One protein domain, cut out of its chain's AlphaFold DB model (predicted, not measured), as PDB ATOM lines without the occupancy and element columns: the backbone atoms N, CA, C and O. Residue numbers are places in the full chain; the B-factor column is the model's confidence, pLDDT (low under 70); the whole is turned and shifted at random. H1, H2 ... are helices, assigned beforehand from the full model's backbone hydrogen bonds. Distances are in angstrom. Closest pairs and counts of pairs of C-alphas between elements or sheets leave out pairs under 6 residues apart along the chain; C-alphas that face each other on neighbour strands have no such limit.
ATOM      1  N   TYR A  16       1.168 -25.566 -54.366       68.19
ATOM      2  CA  TYR A  16       1.460 -24.387 -55.179       68.19
ATOM      3  C   TYR A  16       0.852 -24.500 -56.578       68.19
ATOM      4  O   TYR A  16       1.018 -25.503 -57.272       68.19
ATOM      5  N   THR A  17       0.188 -23.436 -57.023       69.12
ATOM      6  CA  THR A  17      -0.286 -23.274 -58.405       69.12
ATOM      7  C   THR A  17       0.624 -22.340 -59.203       69.12
ATOM      8  O   THR A  17       0.880 -22.617 -60.373       69.12
ATOM      9  N   ASP A  18       1.190 -21.312 -58.561       83.38
ATOM     10  CA  ASP A  18       2.146 -20.375 -59.156       83.38
ATOM     11  C   ASP A  18       3.607 -20.807 -58.927       83.38
ATOM     12  O   ASP A  18       4.145 -20.770 -57.817       83.38
ATOM     13  N   ASN A  19       4.269 -21.177 -60.023       83.62
ATOM     14  CA  ASN A  19       5.674 -21.571 -60.055       83.62
ATOM     15  C   ASN A  19       6.639 -20.428 -59.698       83.62
ATOM     16  O   ASN A  19       7.725 -20.690 -59.178       83.62
ATOM     17  N   LEU A  20       6.279 -19.174 -59.990       84.06
ATOM     18  CA  LEU A  20       7.133 -18.020 -59.719       84.06
ATOM     19  C   LEU A  20       7.119 -17.655 -58.235       84.06
ATOM     20  O   LEU A  20       8.187 -17.425 -57.668       84.06
ATOM     21  N   ALA A  21       5.935 -17.609 -57.616       82.12
ATOM     22  CA  ALA A  21       5.803 -17.399 -56.176       82.12
ATOM     23  C   ALA A  21       6.553 -18.486 -55.391       82.12
ATOM     24  O   ALA A  21       7.401 -18.167 -54.561       82.12
ATOM     25  N   TYR A  22       6.349 -19.754 -55.760       84.94
ATOM     26  CA  TYR A  22       7.054 -20.889 -55.165       84.94
ATOM     27  C   TYR A  22       8.584 -20.757 -55.246       84.94
ATOM     28  O   TYR A  22       9.285 -20.927 -54.251       84.94
ATOM     29  N   ALA A  23       9.122 -20.414 -56.423       86.00
ATOM     30  CA  ALA A  23      10.564 -20.242 -56.593       86.00
ATOM     31  C   ALA A  23      11.125 -19.093 -55.734       86.00
ATOM     32  O   ALA A  23      12.195 -19.242 -55.152       86.00
ATOM     33  N   LYS A  24      10.398 -17.973 -55.608       85.94
ATOM     34  CA  LYS A  24      10.819 -16.830 -54.777       85.94
ATOM     35  C   LYS A  24      10.890 -17.172 -53.289       85.94
ATOM     36  O   LYS A  24      11.802 -16.715 -52.605       85.94
ATOM     37  N   GLU A  25       9.937 -17.951 -52.787       84.12
ATOM     38  CA  GLU A  25       9.936 -18.387 -51.387       84.12
ATOM     39  C   GLU A  25      11.143 -19.283 -51.090       84.12
ATOM     40  O   GLU A  25      11.876 -19.052 -50.127       84.12
ATOM     41  N   LEU A  26      11.421 -20.249 -51.969       88.25
ATOM     42  CA  LEU A  26      12.604 -21.097 -51.839       88.25
ATOM     43  C   LEU A  26      13.912 -20.312 -51.989       88.25
ATOM     44  O   LEU A  26      14.867 -20.587 -51.259       88.25
ATOM     45  N   ASP A  27      13.949 -19.298 -52.858       89.69
ATOM     46  CA  ASP A  27      15.114 -18.424 -53.011       89.69
ATOM     47  C   ASP A  27      15.443 -17.710 -51.698       89.69
ATOM     48  O   ASP A  27      16.618 -17.560 -51.364       89.69
ATOM     49  N   HIS A  28      14.438 -17.302 -50.920       88.00
ATOM     50  CA  HIS A  28      14.671 -16.677 -49.620       88.00
ATOM     51  C   HIS A  28      15.402 -17.624 -48.658       88.00
ATOM     52  O   HIS A  28      16.411 -17.244 -48.058       88.00
ATOM     53  N   ILE A  29      14.948 -18.879 -48.572       88.69
ATOM     54  CA  ILE A  29      15.566 -19.912 -47.731       88.69
ATOM     55  C   ILE A  29      16.997 -20.175 -48.198       88.69
ATOM     56  O   ILE A  29      17.941 -20.074 -47.414       88.69
ATOM     57  N   VAL A  30      17.177 -20.472 -49.485       92.69
ATOM     58  CA  VAL A  30      18.480 -20.833 -50.051       92.69
ATOM     59  C   VAL A  30      19.484 -19.692 -49.899       92.69
ATOM     60  O   VAL A  30      20.605 -19.926 -49.450       92.69
ATOM     61  N   ASN A  31      19.095 -18.450 -50.198       91.94
ATOM     62  CA  ASN A  31      19.988 -17.298 -50.071       91.94
ATOM     63  C   ASN A  31      20.399 -17.041 -48.619       91.94
ATOM     64  O   ASN A  31      21.564 -16.729 -48.362       91.94
ATOM     65  N   PHE A  32      19.481 -17.222 -47.665       91.44
ATOM     66  CA  PHE A  32      19.813 -17.142 -46.246       91.44
ATOM     67  C   PHE A  32      20.866 -18.191 -45.860       91.44
ATOM     68  O   PHE A  32      21.877 -17.850 -45.242       91.44
ATOM     69  N   ARG A  33      20.683 -19.454 -46.274       92.38
ATOM     70  CA  ARG A  33      21.644 -20.539 -45.999       92.38
ATOM     71  C   ARG A  33      23.012 -20.269 -46.629       92.38
ATOM     72  O   ARG A  33      24.024 -20.380 -45.944       92.38
ATOM     73  N   VAL A  34      23.046 -19.831 -47.891       93.50
ATOM     74  CA  VAL A  34      24.283 -19.437 -48.594       93.50
ATOM     75  C   VAL A  34      25.017 -18.332 -47.834       93.50
ATOM     76  O   VAL A  34      26.228 -18.412 -47.640       93.50
ATOM     77  N   SER A  35      24.300 -17.290 -47.403       93.62
ATOM     78  CA  SER A  35      24.901 -16.169 -46.677       93.62
ATOM     79  C   SER A  35      25.501 -16.613 -45.341       93.62
ATOM     80  O   SER A  35      26.638 -16.247 -45.041       93.62
ATOM     81  N   LYS A  36      24.777 -17.435 -44.572       92.44
ATOM     82  CA  LYS A  36      25.258 -17.964 -43.290       92.44
ATOM     83  C   LYS A  36      26.470 -18.878 -43.455       92.44
ATOM     84  O   LYS A  36      27.439 -18.714 -42.723       92.44
ATOM     85  N   LEU A  37      26.454 -19.767 -44.449       92.38
ATOM     86  CA  LEU A  37      27.585 -20.647 -44.734       92.38
ATOM     87  C   LEU A  37      28.845 -19.850 -45.105       92.38
ATOM     88  O   LEU A  37      29.925 -20.127 -44.594       92.38
ATOM     89  N   LYS A  38      28.711 -18.819 -45.950       91.62
ATOM     90  CA  LYS A  38      29.838 -17.943 -46.308       91.62
ATOM     91  C   LYS A  38      30.427 -17.232 -45.094       91.62
ATOM     92  O   LYS A  38      31.646 -17.172 -44.976       91.62
ATOM     93  N   ALA A  39      29.579 -16.717 -44.203       91.62
ATOM     94  CA  ALA A  39      30.036 -16.089 -42.966       91.62
ATOM     95  C   ALA A  39      30.806 -17.085 -42.081       91.62
ATOM     96  O   ALA A  39      31.925 -16.791 -41.680       91.62
ATOM     97  N   ALA A  40      30.266 -18.294 -41.886       89.38
ATOM     98  CA  ALA A  40      30.910 -19.344 -41.096       89.38
ATOM     99  C   ALA A  40      32.305 -19.730 -41.626       89.38
ATOM    100  O   ALA A  40      33.248 -19.869 -40.851       89.38
ATOM    101  N   VAL A  41      32.462 -19.859 -42.949       88.00
ATOM    102  CA  VAL A  41      33.764 -20.168 -43.571       88.00
ATOM    103  C   VAL A  41      34.776 -19.040 -43.342       88.00
ATOM    104  O   VAL A  41      35.944 -19.314 -43.056       88.00
ATOM    105  N   VAL A  42      34.346 -17.778 -43.444       90.00
ATOM    106  CA  VAL A  42      35.205 -16.616 -43.161       90.00
ATOM    107  C   VAL A  42      35.641 -16.601 -41.696       90.00
ATOM    108  O   VAL A  42      36.825 -16.403 -41.431       90.00
ATOM    109  N   ASP A  43      34.720 -16.852 -40.764       88.31
ATOM    110  CA  ASP A  43      35.022 -16.877 -39.330       88.31
ATOM    111  C   ASP A  43      36.036 -17.975 -38.978       88.31
ATOM    112  O   ASP A  43      37.050 -17.674 -38.355       88.31
ATOM    113  N   ILE A  44      35.854 -19.211 -39.463       87.62
ATOM    114  CA  ILE A  44      36.826 -20.296 -39.216       87.62
ATOM    115  C   ILE A  44      38.188 -19.972 -39.834       87.62
ATOM    116  O   ILE A  44      39.229 -20.245 -39.241       87.62
ATOM    117  N   THR A  45      38.198 -19.382 -41.032       87.19
ATOM    118  CA  THR A  45      39.451 -18.989 -41.690       87.19
ATOM    119  C   THR A  45      40.208 -17.974 -40.835       87.19
ATOM    120  O   THR A  45      41.413 -18.121 -40.642       87.19
ATOM    121  N   ARG A  46      39.510 -16.967 -40.296       88.12
ATOM    122  CA  ARG A  46      40.093 -15.988 -39.370       88.12
ATOM    123  C   ARG A  46      40.634 -16.673 -38.115       88.12
ATOM    124  O   ARG A  46      41.784 -16.441 -37.766       88.12
ATOM    125  N   ASP A  47      39.850 -17.547 -37.494       85.38
ATOM    126  CA  ASP A  47      40.241 -18.219 -36.254       85.38
ATOM    127  C   ASP A  47      41.480 -19.119 -36.451       85.38
ATOM    128  O   ASP A  47      42.358 -19.158 -35.588       85.38
ATOM    129  N   LEU A  48      41.631 -19.757 -37.619       84.62
ATOM    130  CA  LEU A  48      42.854 -20.478 -38.000       84.62
ATOM    131  C   LEU A  48      44.072 -19.555 -38.146       84.62
ATOM    132  O   LEU A  48      45.180 -19.925 -37.747       84.62
ATOM    133  N   TYR A  49      43.894 -18.363 -38.725       85.12
ATOM    134  CA  TYR A  49      44.967 -17.368 -38.806       85.12
ATOM    135  C   TYR A  49      45.382 -16.879 -37.418       85.12
ATOM    136  O   TYR A  49      46.580 -16.782 -37.147       85.12
ATOM    137  N   ASP A  50      44.419 -16.625 -36.534       82.00
ATOM    138  CA  ASP A  50      44.684 -16.213 -35.157       82.00
ATOM    139  C   ASP A  50      45.413 -17.318 -34.385       82.00
ATOM    140  O   ASP A  50      46.422 -17.060 -33.729       82.00
ATOM    141  N   ALA A  51      44.974 -18.571 -34.534       78.56
ATOM    142  CA  ALA A  51      45.610 -19.718 -33.900       78.56
ATOM    143  C   ALA A  51      47.060 -19.933 -34.364       78.56
ATOM    144  O   ALA A  51      47.918 -20.295 -33.560       78.56
ATOM    145  N   ARG A  52      47.365 -19.660 -35.641       75.50
ATOM    146  CA  ARG A  52      48.737 -19.707 -36.173       75.50
ATOM    147  C   ARG A  52      49.657 -18.664 -35.532       75.50
ATOM    148  O   ARG A  52      50.858 -18.902 -35.436       75.50
ATOM    149  N   ASN A  53      49.119 -17.512 -35.145       75.38
ATOM    150  CA  ASN A  53      49.890 -16.399 -34.590       75.38
ATOM    151  C   ASN A  53      50.022 -16.463 -33.058       75.38
ATOM    152  O   ASN A  53      50.564 -15.538 -32.455       75.38
ATOM    153  N   TYR A  54      49.523 -17.526 -32.423       70.88
ATOM    154  CA  TYR A  54      49.556 -17.672 -30.976       70.88
ATOM    155  C   TYR A  54      50.973 -18.012 -30.480       70.88
ATOM    156  O   TYR A  54      51.556 -19.012 -30.900       70.88
ATOM    157  N   ASP A  55      51.535 -17.195 -29.581       68.06
ATOM    158  CA  ASP A  55      52.867 -17.442 -29.011       68.06
ATOM    159  C   ASP A  55      52.813 -18.525 -27.924       68.06
ATOM    160  O   ASP A  55      52.400 -18.289 -26.790       68.06
ATOM    161  N   LEU A  56      53.252 -19.730 -28.280       65.06
ATOM    162  CA  LEU A  56      53.285 -20.892 -27.391       65.06
ATOM    163  C   LEU A  56      54.519 -20.930 -26.478       65.06
ATOM    164  O   LEU A  56      54.544 -21.680 -25.502       65.06
ATOM    165  N   HIS A  57      55.560 -20.140 -26.748       61.34
ATOM    166  CA  HIS A  57      56.800 -20.214 -25.968       61.34
ATOM    167  C   HIS A  57      56.647 -19.690 -24.536       61.34
ATOM    168  O   HIS A  57      57.430 -20.055 -23.662       61.34
ATOM    169  N   SER A  58      55.605 -18.899 -24.296       61.38
ATOM    170  CA  SER A  58      55.294 -18.283 -23.009       61.38
ATOM    171  C   SER A  58      54.505 -19.199 -22.047       61.38
ATOM    172  O   SER A  58      54.202 -18.790 -20.928       61.38
ATOM    173  N   PHE A  59      54.175 -20.437 -22.446       68.19
ATOM    174  CA  PHE A  59      53.276 -21.335 -21.701       68.19
ATOM    175  C   PHE A  59      53.911 -22.669 -21.287       68.19
ATOM    176  O   PHE A  59      54.943 -23.093 -21.808       68.19
ATOM    177  N   SER A  60      53.264 -23.372 -20.347       74.56
ATOM    178  CA  SER A  60      53.699 -24.709 -19.929       74.56
ATOM    179  C   SER A  60      53.568 -25.735 -21.063       74.56
ATOM    180  O   SER A  60      52.715 -25.628 -21.947       74.56
ATOM    181  N   GLN A  61      54.391 -26.787 -21.020       77.75
ATOM    182  CA  GLN A  61      54.405 -27.832 -22.050       77.75
ATOM    183  C   GLN A  61      53.033 -28.503 -22.245       77.75
ATOM    184  O   GLN A  61      52.660 -28.815 -23.373       77.75
ATOM    185  N   GLU A  62      52.258 -28.694 -21.173       77.94
ATOM    186  CA  GLU A  62      50.909 -29.266 -21.254       77.94
ATOM    187  C   GLU A  62      49.938 -28.360 -22.029       77.94
ATOM    188  O   GLU A  62      49.173 -28.846 -22.865       77.94
ATOM    189  N   VAL A  63      49.995 -27.043 -21.796       75.62
ATOM    190  CA  VAL A  63      49.187 -26.049 -22.522       75.62
ATOM    191  C   VAL A  63      49.539 -26.087 -24.008       75.62
ATOM    192  O   VAL A  63      48.644 -26.159 -24.849       75.62
ATOM    193  N   ASN A  64      50.833 -26.142 -24.326       78.06
ATOM    194  CA  ASN A  64      51.318 -26.197 -25.704       78.06
ATOM    195  C   ASN A  64      50.864 -27.458 -26.442       78.06
ATOM    196  O   ASN A  64      50.460 -27.382 -27.601       78.06
ATOM    197  N   VAL A  65      50.881 -28.620 -25.781       81.62
ATOM    198  CA  VAL A  65      50.385 -29.874 -26.372       81.62
ATOM    199  C   VAL A  65      48.881 -29.800 -26.638       81.62
ATOM    200  O   VAL A  65      48.452 -30.131 -27.744       81.62
ATOM    201  N   ARG A  66      48.079 -29.329 -25.672       78.69
ATOM    202  CA  ARG A  66      46.623 -29.183 -25.851       78.69
ATOM    203  C   ARG A  66      46.279 -28.191 -26.961       78.69
ATOM    204  O   ARG A  66      45.374 -28.455 -27.747       78.69
ATOM    205  N   PHE A  67      47.006 -27.076 -27.043       80.50
ATOM    206  CA  PHE A  67      46.798 -26.080 -28.089       80.50
ATOM    207  C   PHE A  67      47.131 -26.642 -29.473       80.50
ATOM    208  O   PHE A  67      46.319 -26.535 -30.387       80.50
ATOM    209  N   ASN A  68      48.272 -27.319 -29.619       82.25
ATOM    210  CA  ASN A  68      48.657 -27.949 -30.883       82.25
ATOM    211  C   ASN A  68      47.658 -29.027 -31.335       82.25
ATOM    212  O   ASN A  68      47.317 -29.083 -32.517       82.25
ATOM    213  N   ASP A  69      47.156 -29.862 -30.417       84.31
ATOM    214  CA  ASP A  69      46.105 -30.844 -30.727       84.31
ATOM    215  C   ASP A  69      44.830 -30.158 -31.238       84.31
ATOM    216  O   ASP A  69      44.257 -30.563 -32.253       84.31
ATOM    217  N   PHE A  70      44.423 -29.066 -30.589       83.69
ATOM    218  CA  PHE A  70      43.257 -28.300 -31.010       83.69
ATOM    219  C   PHE A  70      43.438 -27.649 -32.387       83.69
ATOM    220  O   PHE A  70      42.555 -27.758 -33.237       83.69
ATOM    221  N   VAL A  71      44.592 -27.031 -32.652       83.12
ATOM    222  CA  VAL A  71      44.903 -26.441 -33.963       83.12
ATOM    223  C   VAL A  71      44.848 -27.497 -35.066       83.12
ATOM    224  O   VAL A  71      44.225 -27.270 -36.104       83.12
ATOM    225  N   ASN A  72      45.414 -28.683 -34.832       85.19
ATOM    226  CA  ASN A  72      45.339 -29.790 -35.787       85.19
ATOM    227  C   ASN A  72      43.889 -30.229 -36.051       85.19
ATOM    228  O   ASN A  72      43.509 -30.438 -37.207       85.19
ATOM    229  N   LYS A  73      43.053 -30.320 -35.006       85.81
ATOM    230  CA  LYS A  73      41.615 -30.603 -35.150       85.81
ATOM    231  C   LYS A  73      40.885 -29.506 -35.921       85.81
ATOM    232  O   LYS A  73      40.031 -29.824 -36.747       85.81
ATOM    233  N   MET A  74      41.220 -28.237 -35.695       85.38
ATOM    234  CA  MET A  74      40.635 -27.112 -36.425       85.38
ATOM    235  C   MET A  74      40.983 -27.186 -37.918       85.38
ATOM    236  O   MET A  74      40.089 -27.080 -38.751       85.38
ATOM    237  N   PHE A  75      42.243 -27.471 -38.270       86.50
ATOM    238  CA  PHE A  75      42.660 -27.675 -39.664       86.50
ATOM    239  C   PHE A  75      41.955 -28.863 -40.333       86.50
ATOM    240  O   PHE A  75      41.510 -28.761 -41.483       86.50
ATOM    241  N   ALA A  76      41.830 -29.988 -39.623       87.81
ATOM    242  CA  ALA A  76      41.137 -31.168 -40.130       87.81
ATOM    243  C   ALA A  76      39.656 -30.866 -40.408       87.81
ATOM    244  O   ALA A  76      39.168 -31.113 -41.513       87.81
ATOM    245  N   ASN A  77      38.954 -30.261 -39.447       85.62
ATOM    246  CA  ASN A  77      37.548 -29.913 -39.619       85.62
ATOM    247  C   ASN A  77      37.339 -28.798 -40.651       85.62
ATOM    248  O   ASN A  77      36.384 -28.873 -41.415       85.62
ATOM    249  N   TYR A  78      38.238 -27.816 -40.762       87.94
ATOM    250  CA  TYR A  78      38.188 -26.820 -41.837       87.94
ATOM    251  C   TYR A  78      38.262 -27.471 -43.223       87.94
ATOM    252  O   TYR A  78      37.520 -27.091 -44.130       87.94
ATOM    253  N   SER A  79      39.098 -28.499 -43.385       88.81
ATOM    254  CA  SER A  79      39.184 -29.262 -44.637       88.81
ATOM    255  C   SER A  79      37.877 -30.009 -44.939       88.81
ATOM    256  O   SER A  79      37.402 -29.992 -46.077       88.81
ATOM    257  N   ILE A  80      37.256 -30.608 -43.916       90.38
ATOM    258  CA  ILE A  80      35.946 -31.273 -44.022       90.38
ATOM    259  C   ILE A  80      34.853 -30.263 -44.396       90.38
ATOM    260  O   ILE A  80      34.149 -30.467 -45.382       90.38
ATOM    261  N   ILE A  81      34.756 -29.146 -43.670       90.94
ATOM    262  CA  ILE A  81      33.788 -28.067 -43.913       90.94
ATOM    263  C   ILE A  81      33.961 -27.493 -45.320       90.94
ATOM    264  O   ILE A  81      32.973 -27.283 -46.018       90.94
ATOM    265  N   THR A  82      35.199 -27.306 -45.778       89.19
ATOM    266  CA  THR A  82      35.492 -26.853 -47.145       89.19
ATOM    267  C   THR A  82      34.982 -27.859 -48.181       89.19
ATOM    268  O   THR A  82      34.313 -27.473 -49.139       89.19
ATOM    269  N   SER A  83      35.226 -29.159 -47.979       92.44
ATOM    270  CA  SER A  83      34.714 -30.221 -48.858       92.44
ATOM    271  C   SER A  83      33.180 -30.272 -48.882       92.44
ATOM    272  O   SER A  83      32.572 -30.323 -49.954       92.44
ATOM    273  N   MET A  84      32.537 -30.182 -47.716       93.94
ATOM    274  CA  MET A  84      31.078 -30.106 -47.604       93.94
ATOM    275  C   MET A  84      30.528 -28.832 -48.258       93.94
ATOM    276  O   MET A  84      29.505 -28.890 -48.935       93.94
ATOM    277  N   GLY A  85      31.232 -27.704 -48.139       92.75
ATOM    278  CA  GLY A  85      30.914 -26.448 -48.819       92.75
ATOM    279  C   GLY A  85      30.956 -26.573 -50.344       92.75
ATOM    280  O   GLY A  85      30.046 -26.098 -51.022       92.75
ATOM    281  N   TYR A  86      31.933 -27.294 -50.901       93.00
ATOM    282  CA  TYR A  86      31.933 -27.625 -52.332       93.00
ATOM    283  C   TYR A  86      30.721 -28.475 -52.727       93.00
ATOM    284  O   TYR A  86      30.088 -28.210 -53.750       93.00
ATOM    285  N   HIS A  87      30.355 -29.463 -51.908       93.62
ATOM    286  CA  HIS A  87      29.143 -30.250 -52.138       93.62
ATOM    287  C   HIS A  87      27.878 -29.380 -52.088       93.62
ATOM    288  O   HIS A  87      26.980 -29.548 -52.913       93.62
ATOM    289  N   PHE A  88      27.825 -28.418 -51.166       95.19
ATOM    290  CA  PHE A  88      26.732 -27.460 -51.054       95.19
ATOM    291  C   PHE A  88      26.586 -26.618 -52.330       95.19
ATOM    292  O   PHE A  88      25.476 -26.476 -52.843       95.19
ATOM    293  N   GLU A  89      27.690 -26.133 -52.904       94.12
ATOM    294  CA  GLU A  89      27.687 -25.384 -54.171       94.12
ATOM    295  C   GLU A  89      27.195 -26.225 -55.365       94.12
ATOM    296  O   GLU A  89      26.458 -25.721 -56.216       94.12
ATOM    297  N   ILE A  90      27.520 -27.524 -55.414       94.25
ATOM    298  CA  ILE A  90      26.998 -28.436 -56.449       94.25
ATOM    299  C   ILE A  90      25.473 -28.548 -56.348       94.25
ATOM    300  O   ILE A  90      24.767 -28.395 -57.348       94.25
ATOM    301  N   ILE A  91      24.939 -28.762 -55.143       94.56
ATOM    302  CA  ILE A  91      23.486 -28.862 -54.945       94.56
ATOM    303  C   ILE A  91      22.816 -27.500 -55.218       94.56
ATOM    304  O   ILE A  91      21.727 -27.440 -55.791       94.56
ATOM    305  N   LEU A  92      23.477 -26.384 -54.891       95.31
ATOM    306  CA  LEU A  92      22.998 -25.037 -55.208       95.31
ATOM    307  C   LEU A  92      22.901 -24.812 -56.724       95.31
ATOM    308  O   LEU A  92      21.970 -24.160 -57.203       95.31
ATOM    309  N   PHE A  93      23.840 -25.359 -57.494       93.75
ATOM    310  CA  PHE A  93      23.784 -25.332 -58.950       93.75
ATOM    311  C   PHE A  93      22.598 -26.142 -59.495       93.75
ATOM    312  O   PHE A  93      21.874 -25.650 -60.366       93.75
ATOM    313  N   GLU A  94      22.340 -27.335 -58.949       91.31
ATOM    314  CA  GLU A  94      21.141 -28.127 -59.273       91.31
ATOM    315  C   GLU A  94      19.857 -27.340 -58.975       91.31
ATOM    316  O   GLU A  94      18.954 -27.293 -59.813       91.31
ATOM    317  N   TYR A  95      19.801 -26.670 -57.819       93.50
ATOM    318  CA  TYR A  95      18.671 -25.835 -57.413       93.50
ATOM    319  C   TYR A  95      18.422 -24.707 -58.417       93.50
ATOM    320  O   TYR A  95      17.316 -24.591 -58.945       93.50
ATOM    321  N   LYS A  96      19.460 -23.925 -58.746       92.06
ATOM    322  CA  LYS A  96      19.374 -22.815 -59.710       92.06
ATOM    323  C   LYS A  96      18.896 -23.288 -61.083       92.06
ATOM    324  O   LYS A  96      18.061 -22.636 -61.705       92.06
ATOM    325  N   ARG A  97      19.378 -24.439 -61.563       87.94
ATOM    326  CA  ARG A  97      18.896 -25.023 -62.827       87.94
ATOM    327  C   ARG A  97      17.434 -25.446 -62.731       87.94
ATOM    328  O   ARG A  97      16.665 -25.175 -63.652       87.94
ATOM    329  N   GLY A  98      17.043 -26.087 -61.632       87.81
ATOM    330  CA  GLY A  98      15.664 -26.503 -61.387       87.81
ATOM    331  C   GLY A  98      14.691 -25.323 -61.369       87.81
ATOM    332  O   GLY A  98      13.665 -25.364 -62.048       87.81
ATOM    333  N   THR A  99      15.030 -24.233 -60.674       89.75
ATOM    334  CA  THR A  99      14.185 -23.030 -60.617       89.75
ATOM    335  C   THR A  99      14.120 -22.290 -61.950       89.75
ATOM    336  O   THR A  99      13.053 -21.797 -62.322       89.75
ATOM    337  N   MET A 100      15.208 -22.256 -62.726       87.00
ATOM    338  CA  MET A 100      15.200 -21.694 -64.084       87.00
ATOM    339  C   MET A 100      14.262 -22.458 -65.026       87.00
ATOM    340  O   MET A 100      13.506 -21.824 -65.766       87.00
ATOM    341  N   LYS A 101      14.270 -23.798 -64.971       84.56
ATOM    342  CA  LYS A 101      13.326 -24.644 -65.721       84.56
ATOM    343  C   LYS A 101      11.888 -24.394 -65.278       84.56
ATOM    344  O   LYS A 101      11.018 -24.160 -66.109       84.56
ATOM    345  N   LEU A 102      11.663 -24.378 -63.966       84.94
ATOM    346  CA  LEU A 102      10.339 -24.209 -63.372       84.94
ATOM    347  C   LEU A 102       9.700 -22.856 -63.722       84.94
ATOM    348  O   LEU A 102       8.503 -22.766 -63.990       84.94
ATOM    349  N   THR A 103      10.512 -21.799 -63.742       85.38
ATOM    350  CA  THR A 103      10.082 -20.433 -64.081       85.38
ATOM    351  C   THR A 103      10.152 -20.129 -65.578       85.38
ATOM    352  O   THR A 103       9.864 -19.002 -65.978       85.38
ATOM    353  N   LYS A 104      10.525 -21.114 -66.411       79.00
ATOM    354  CA  LYS A 104      10.652 -21.003 -67.877       79.00
ATOM    355  C   LYS A 104      11.589 -19.876 -68.335       79.00
ATOM    356  O   LYS A 104      11.474 -19.381 -69.451       79.00
ATOM    357  N   LYS A 105      12.542 -19.484 -67.484       70.75
ATOM    358  CA  LYS A 105      13.554 -18.457 -67.786       70.75
ATOM    359  C   LYS A 105      14.721 -18.996 -68.619       70.75
ATOM    360  O   LYS A 105      15.490 -18.210 -69.160       70.75
ATOM    361  N   TYR A 106      14.859 -20.319 -68.722       63.66
ATOM    362  CA  TYR A 106      15.893 -20.990 -69.507       63.66
ATOM    363  C   TYR A 106      15.308 -22.251 -70.160       63.66
ATOM    364  O   TYR A 106      14.769 -23.110 -69.462       63.66
ATOM    365  N   ILE A 107      15.407 -22.350 -71.490       56.88
ATOM    366  CA  ILE A 107      14.975 -23.508 -72.290       56.88
ATOM    367  C   ILE A 107      16.213 -24.031 -73.032       56.88
ATOM    368  O   ILE A 107      16.487 -23.588 -74.149       56.88
ATOM    369  N   PRO A 108      17.028 -24.910 -72.426       58.03
ATOM    370  CA  PRO A 108      18.133 -25.527 -73.145       58.03
ATOM    371  C   PRO A 108      17.580 -26.470 -74.223       58.03
ATOM    372  O   PRO A 108      16.667 -27.265 -73.972       58.03
ATOM    373  N   GLN A 109      18.123 -26.372 -75.439       57.19
ATOM    374  CA  GLN A 109      17.813 -27.305 -76.523       57.19
ATOM    375  C   GLN A 109      18.338 -28.703 -76.162       57.19
ATOM    376  O   GLN A 109      19.502 -28.850 -75.799       57.19
ATOM    377  N   GLY A 110      17.484 -29.726 -76.270       62.72
ATOM    378  CA  GLY A 110      17.872 -31.134 -76.108       62.72
ATOM    379  C   GLY A 110      17.736 -31.732 -74.703       62.72
ATOM    380  O   GLY A 110      18.064 -32.902 -74.527       62.72
ATOM    381  N   GLU A 111      17.237 -30.996 -73.705       66.69
ATOM    382  CA  GLU A 111      16.955 -31.578 -72.384       66.69
ATOM    383  C   GLU A 111      15.545 -32.182 -72.283       66.69
ATOM    384  O   GLU A 111      14.582 -31.677 -72.860       66.69
ATOM    385  N   VAL A 112      15.419 -33.258 -71.497       63.28
ATOM    386  CA  VAL A 112      14.129 -33.863 -71.140       63.28
ATOM    387  C   VAL A 112      13.410 -32.956 -70.140       63.28
ATOM    388  O   VAL A 112      13.944 -32.650 -69.070       63.28
ATOM    389  N   THR A 119       8.815 -31.040 -61.740       83.38
ATOM    390  CA  THR A 119       9.876 -30.030 -61.605       83.38
ATOM    391  C   THR A 119       9.829 -29.344 -60.232       83.38
ATOM    392  O   THR A 119      10.870 -29.181 -59.596       83.38
ATOM    393  N   ARG A 120       8.636 -29.013 -59.710       85.25
ATOM    394  CA  ARG A 120       8.461 -28.477 -58.345       85.25
ATOM    395  C   ARG A 120       8.952 -29.444 -57.276       85.25
ATOM    396  O   ARG A 120       9.656 -29.013 -56.362       85.25
ATOM    397  N   ALA A 121       8.622 -30.728 -57.412       83.44
ATOM    398  CA  ALA A 121       9.085 -31.771 -56.503       83.44
ATOM    399  C   ALA A 121      10.616 -31.885 -56.511       83.44
ATOM    400  O   ALA A 121      11.235 -31.927 -55.452       83.44
ATOM    401  N   MET A 122      11.249 -31.867 -57.690       85.69
ATOM    402  CA  MET A 122      12.712 -31.883 -57.788       85.69
ATOM    403  C   MET A 122      13.338 -30.689 -57.064       85.69
ATOM    404  O   MET A 122      14.198 -30.885 -56.210       85.69
ATOM    405  N   VAL A 123      12.866 -29.468 -57.343       89.94
ATOM    406  CA  VAL A 123      13.355 -28.250 -56.676       89.94
ATOM    407  C   VAL A 123      13.185 -28.354 -55.157       89.94
ATOM    408  O   VAL A 123      14.119 -28.044 -54.418       89.94
ATOM    409  N   TYR A 124      12.038 -28.855 -54.688       88.50
ATOM    410  CA  TYR A 124      11.773 -29.076 -53.264       88.50
ATOM    411  C   TYR A 124      12.821 -29.983 -52.611       88.50
ATOM    412  O   TYR A 124      13.433 -29.627 -51.602       88.50
ATOM    413  N   PHE A 125      13.043 -31.164 -53.193       87.50
ATOM    414  CA  PHE A 125      13.978 -32.141 -52.644       87.50
ATOM    415  C   PHE A 125      15.424 -31.650 -52.708       87.50
ATOM    416  O   PHE A 125      16.203 -31.934 -51.799       87.50
ATOM    417  N   THR A 126      15.781 -30.859 -53.720       91.75
ATOM    418  CA  THR A 126      17.087 -30.199 -53.778       91.75
ATOM    419  C   THR A 126      17.263 -29.201 -52.632       91.75
ATOM    420  O   THR A 126      18.299 -29.225 -51.970       91.75
ATOM    421  N   VAL A 127      16.249 -28.386 -52.317       92.12
ATOM    422  CA  VAL A 127      16.304 -27.476 -51.156       92.12
ATOM    423  C   VAL A 127      16.396 -28.246 -49.838       92.12
ATOM    424  O   VAL A 127      17.183 -27.875 -48.972       92.12
ATOM    425  N   LYS A 128      15.672 -29.362 -49.684       90.19
ATOM    426  CA  LYS A 128      15.799 -30.228 -48.498       90.19
ATOM    427  C   LYS A 128      17.206 -30.810 -48.344       90.19
ATOM    428  O   LYS A 128      17.719 -30.864 -47.230       90.19
ATOM    429  N   ARG A 129      17.845 -31.220 -49.445       92.12
ATOM    430  CA  ARG A 129      19.245 -31.681 -49.437       92.12
ATOM    431  C   ARG A 129      20.208 -30.555 -49.046       92.12
ATOM    432  O   ARG A 129      21.100 -30.805 -48.242       92.12
ATOM    433  N   LEU A 130      20.003 -29.339 -49.566       94.06
ATOM    434  CA  LEU A 130      20.778 -28.151 -49.175       94.06
ATOM    435  C   LEU A 130      20.653 -27.861 -47.682       94.06
ATOM    436  O   LEU A 130      21.662 -27.653 -47.022       94.06
ATOM    437  N   ASP A 131      19.433 -27.858 -47.151       91.62
ATOM    438  CA  ASP A 131      19.171 -27.535 -45.746       91.62
ATOM    439  C   ASP A 131      19.760 -28.577 -44.790       91.62
ATOM    440  O   ASP A 131      20.362 -28.219 -43.778       91.62
ATOM    441  N   LYS A 132      19.671 -29.864 -45.150       92.38
ATOM    442  CA  LYS A 132      20.328 -30.937 -44.398       92.38
ATOM    443  C   LYS A 132      21.843 -30.729 -44.351       92.38
ATOM    444  O   LYS A 132      22.412 -30.696 -43.268       92.38
ATOM    445  N   LEU A 133      22.479 -30.550 -45.511       94.06
ATOM    446  CA  LEU A 133      23.929 -30.369 -45.581       94.06
ATOM    447  C   LEU A 133      24.378 -29.081 -44.879       94.06
ATOM    448  O   LEU A 133      25.395 -29.075 -44.199       94.06
ATOM    449  N   PHE A 134      23.606 -28.000 -45.004       95.19
ATOM    450  CA  PHE A 134      23.837 -26.769 -44.251       95.19
ATOM    451  C   PHE A 134      23.841 -27.025 -42.744       95.19
ATOM    452  O   PHE A 134      24.752 -26.567 -42.067       95.19
ATOM    453  N   THR A 135      22.845 -27.753 -42.234       94.06
ATOM    454  CA  THR A 135      22.734 -28.058 -40.802       94.06
ATOM    455  C   THR A 135      23.953 -28.847 -40.329       94.06
ATOM    456  O   THR A 135      24.602 -28.434 -39.378       94.06
ATOM    457  N   GLU A 136      24.349 -29.889 -41.066       93.56
ATOM    458  CA  GLU A 136      25.548 -30.678 -40.751       93.56
ATOM    459  C   GLU A 136      26.827 -29.820 -40.725       93.56
ATOM    460  O   GLU A 136      27.674 -29.996 -39.851       93.56
ATOM    461  N   ILE A 137      26.975 -28.867 -41.656       93.19
ATOM    462  CA  ILE A 137      28.112 -27.937 -41.647       93.19
ATOM    463  C   ILE A 137      28.048 -27.015 -40.426       93.19
ATOM    464  O   ILE A 137      29.058 -26.825 -39.752       93.19
ATOM    465  N   MET A 138      26.886 -26.424 -40.144       94.12
ATOM    466  CA  MET A 138      26.734 -25.478 -39.038       94.12
ATOM    467  C   MET A 138      26.946 -26.139 -37.674       94.12
ATOM    468  O   MET A 138      27.570 -25.518 -36.820       94.12
ATOM    469  N   ASP A 139      26.525 -27.392 -37.495       93.12
ATOM    470  CA  ASP A 139      26.772 -28.162 -36.271       93.12
ATOM    471  C   ASP A 139      28.283 -28.357 -36.032       93.12
ATOM    472  O   ASP A 139      28.779 -28.193 -34.913       93.12
ATOM    473  N   LEU A 140      29.050 -28.644 -37.094       91.06
ATOM    474  CA  LEU A 140      30.513 -28.744 -37.021       91.06
ATOM    475  C   LEU A 140      31.166 -27.394 -36.697       91.06
ATOM    476  O   LEU A 140      32.066 -27.332 -35.858       91.06
ATOM    477  N   VAL A 141      30.710 -26.314 -37.341       91.06
ATOM    478  CA  VAL A 141      31.187 -24.944 -37.082       91.06
ATOM    479  C   VAL A 141      30.943 -24.563 -35.620       91.06
ATOM    480  O   VAL A 141      31.845 -24.064 -34.950       91.06
ATOM    481  N   GLU A 142      29.740 -24.815 -35.105       91.38
ATOM    482  CA  GLU A 142      29.375 -24.503 -33.725       91.38
ATOM    483  C   GLU A 142      30.221 -25.302 -32.727       91.38
ATOM    484  O   GLU A 142      30.730 -24.737 -31.755       91.38
ATOM    485  N   SER A 143      30.444 -26.594 -32.987       89.06
ATOM    486  CA  SER A 143      31.322 -27.428 -32.160       89.06
ATOM    487  C   SER A 143      32.751 -26.879 -32.104       89.06
ATOM    488  O   SER A 143      33.323 -26.779 -31.017       89.06
ATOM    489  N   LEU A 144      33.320 -26.483 -33.249       86.69
ATOM    490  CA  LEU A 144      34.662 -25.896 -33.319       86.69
ATOM    491  C   LEU A 144      34.758 -24.579 -32.551       86.69
ATOM    492  O   LEU A 144      35.674 -24.407 -31.747       86.69
ATOM    493  N   ASN A 145      33.807 -23.672 -32.772       86.75
ATOM    494  CA  ASN A 145      33.791 -22.370 -32.112       86.75
ATOM    495  C   ASN A 145      33.686 -22.530 -30.591       86.75
ATOM    496  O   ASN A 145      34.429 -21.895 -29.843       86.75
ATOM    497  N   ASN A 146      32.822 -23.432 -30.118       87.88
ATOM    498  CA  ASN A 146      32.656 -23.699 -28.691       87.88
ATOM    499  C   ASN A 146      33.935 -24.227 -28.028       87.88
ATOM    500  O   ASN A 146      34.219 -23.891 -26.876       87.88
ATOM    501  N   GLU A 147      34.703 -25.072 -28.713       83.44
ATOM    502  CA  GLU A 147      35.995 -25.536 -28.205       83.44
ATOM    503  C   GLU A 147      37.074 -24.447 -28.279       83.44
ATOM    504  O   GLU A 147      37.837 -24.283 -27.322       83.44
ATOM    505  N   TRP A 148      37.096 -23.651 -29.353       84.44
ATOM    506  CA  TRP A 148      38.048 -22.553 -29.526       84.44
ATOM    507  C   TRP A 148      37.901 -21.488 -28.441       84.44
ATOM    508  O   TRP A 148      38.889 -21.091 -27.822       84.44
ATOM    509  N   GLU A 149      36.669 -21.069 -28.139       85.50
ATOM    510  CA  GLU A 149      36.400 -20.101 -27.072       85.50
ATOM    511  C   GLU A 149      36.852 -20.616 -25.700       85.50
ATOM    512  O   GLU A 149      37.479 -19.883 -24.930       85.50
ATOM    513  N   LYS A 150      36.612 -21.900 -25.396       83.62
ATOM    514  CA  LYS A 150      37.090 -22.518 -24.145       83.62
ATOM    515  C   LYS A 150      38.611 -22.489 -24.052       83.62
ATOM    516  O   LYS A 150      39.147 -22.194 -22.981       83.62
ATOM    517  N   LEU A 151      39.300 -22.784 -25.153       78.31
ATOM    518  CA  LEU A 151      40.756 -22.782 -25.193       78.31
ATOM    519  C   LEU A 151      41.314 -21.367 -25.012       78.31
ATOM    520  O   LEU A 151      42.193 -21.182 -24.175       78.31
ATOM    521  N   LYS A 152      40.760 -20.362 -25.702       78.50
ATOM    522  CA  LYS A 152      41.156 -18.955 -25.522       78.50
ATOM    523  C   LYS A 152      41.045 -18.522 -24.061       78.50
ATOM    524  O   LYS A 152      42.016 -18.026 -23.500       78.50
ATOM    525  N   VAL A 153      39.909 -18.795 -23.410       79.44
ATOM    526  CA  VAL A 153      39.707 -18.472 -21.984       79.44
ATOM    527  C   VAL A 153      40.732 -19.169 -21.090       79.44
ATOM    528  O   VAL A 153      41.269 -18.542 -20.175       79.44
ATOM    529  N   TYR A 154      41.005 -20.454 -21.333       72.31
ATOM    530  CA  TYR A 154      41.983 -21.215 -20.558       72.31
ATOM    531  C   TYR A 154      43.376 -20.593 -20.651       72.31
ATOM    532  O   TYR A 154      44.025 -20.376 -19.628       72.31
ATOM    533  N   VAL A 155      43.806 -20.238 -21.862       68.50
ATOM    534  CA  VAL A 155      45.128 -19.655 -22.052       68.50
ATOM    535  C   VAL A 155      45.206 -18.242 -21.459       68.50
ATOM    536  O   VAL A 155      46.154 -17.951 -20.737       68.50
TER     537      VAL A 155
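AT A GLANCE: This is residues 16 to 112 and 119 to 155 of the 175 residues of an uncharacterized protein of Babesia microti (strain RI) (UniProt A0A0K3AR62). Three long helices, H1, H2 and H3, lie side by side in a slender up-and-down bundle, a rod in which each helix touches the other two and their centres make a triangle. A short link folds the chain back from H1 into H2 at one end of the rod, while residues 107 to 112, after H2, stick out at the other end. The printed part has 134 residues with three named helices, in the order H1, H2, H3, and no named strand; the class is all helix. The whole is loose, with a radius of gyration of the C-alphas of 20.3 A, and the C-alphas span 65 by 27 by 18 A along their three main axes.

IN THESE COORDINATES: Start at Tyr 16, the first printed residue, with its C-alpha at (1.460, -24.387, -55.179). A few residues on, find C-alpha 19 at (5.674, -21.571, -60.055), where H1 begins; it holds residues 19 to 52, Asn 19 to Arg 52, and measures 49.3 A from first to last C-alpha. Read down its x column and you will see the values climb to C-alpha 52 at (48.737, -19.707, -36.173). After eight residues of link, look for Gln 61, whose C-alpha at (54.405, -27.832, -22.050) begins H2. This helix holds residues 61 to 102, is the longest by residues with 42 of them, and is 60.5 A long; here x falls again, to C-alpha 102 at (10.339, -24.209, -63.372). Beyond the cut, H3 takes residues 119 to 155, Thr 119 to Val 155, and is 54.0 A long. Its last C-alpha, that of Val 155, is at (45.128, -19.655, -22.052).

HOW THE PARTS SIT: Begin with the bundle of H1, H2 and H3, which is up and down, each helix running against the one before it in the chain. Look first at H1 and H2, a helical hairpin: they touch, with 13 pairs of C-alphas within 8 A, and the closest are those of Ala 23 and Thr 99, 6.1 A apart. Their lines stand at a shallow tilt of 20 degrees, and they run opposite ways. Next set H1 beside H3: they touch, and their closest C-alphas are those of Arg 33 and Phe 134, 6.8 A apart. These two run the same way, at a shallow tilt of 23 degrees. Then compare H2 with H3, which touch with 30 pairs of C-alphas within 8 A; the closest are those of Gly 98 and Val 123, 5.5 A apart. They run opposite ways at a shallow tilt of 16 degrees, and their centres are 9.1 A apart. The helix packing is mostly aligned, with the three touching pairs at a shallow tilt. In the backbone of H1, H2 and H3, every pair of O of residue i and N of residue i+4 is within hydrogen-bond range.

THE WHOLE: The two C-alphas farthest apart are those of Ser 60 and Gln 109, 67.1 A. From Tyr 16 to Val 155, the first and last printed residues, the C-alphas are 55.0 A apart. The link from H1 to H2 is short. The link from H2 to H3 runs across the cut: residues 113 to 118 are not printed, and C-alphas 112 and 119 are 11.1 A apart. Residues 107 to 112, just before the cut, stand free. In the B-factor column the mean pLDDT of the printed part is 84.6; look for values under 70 at residues 16 to 17, 55 to 59, 106 to 112 and 155, where the model's confidence is low.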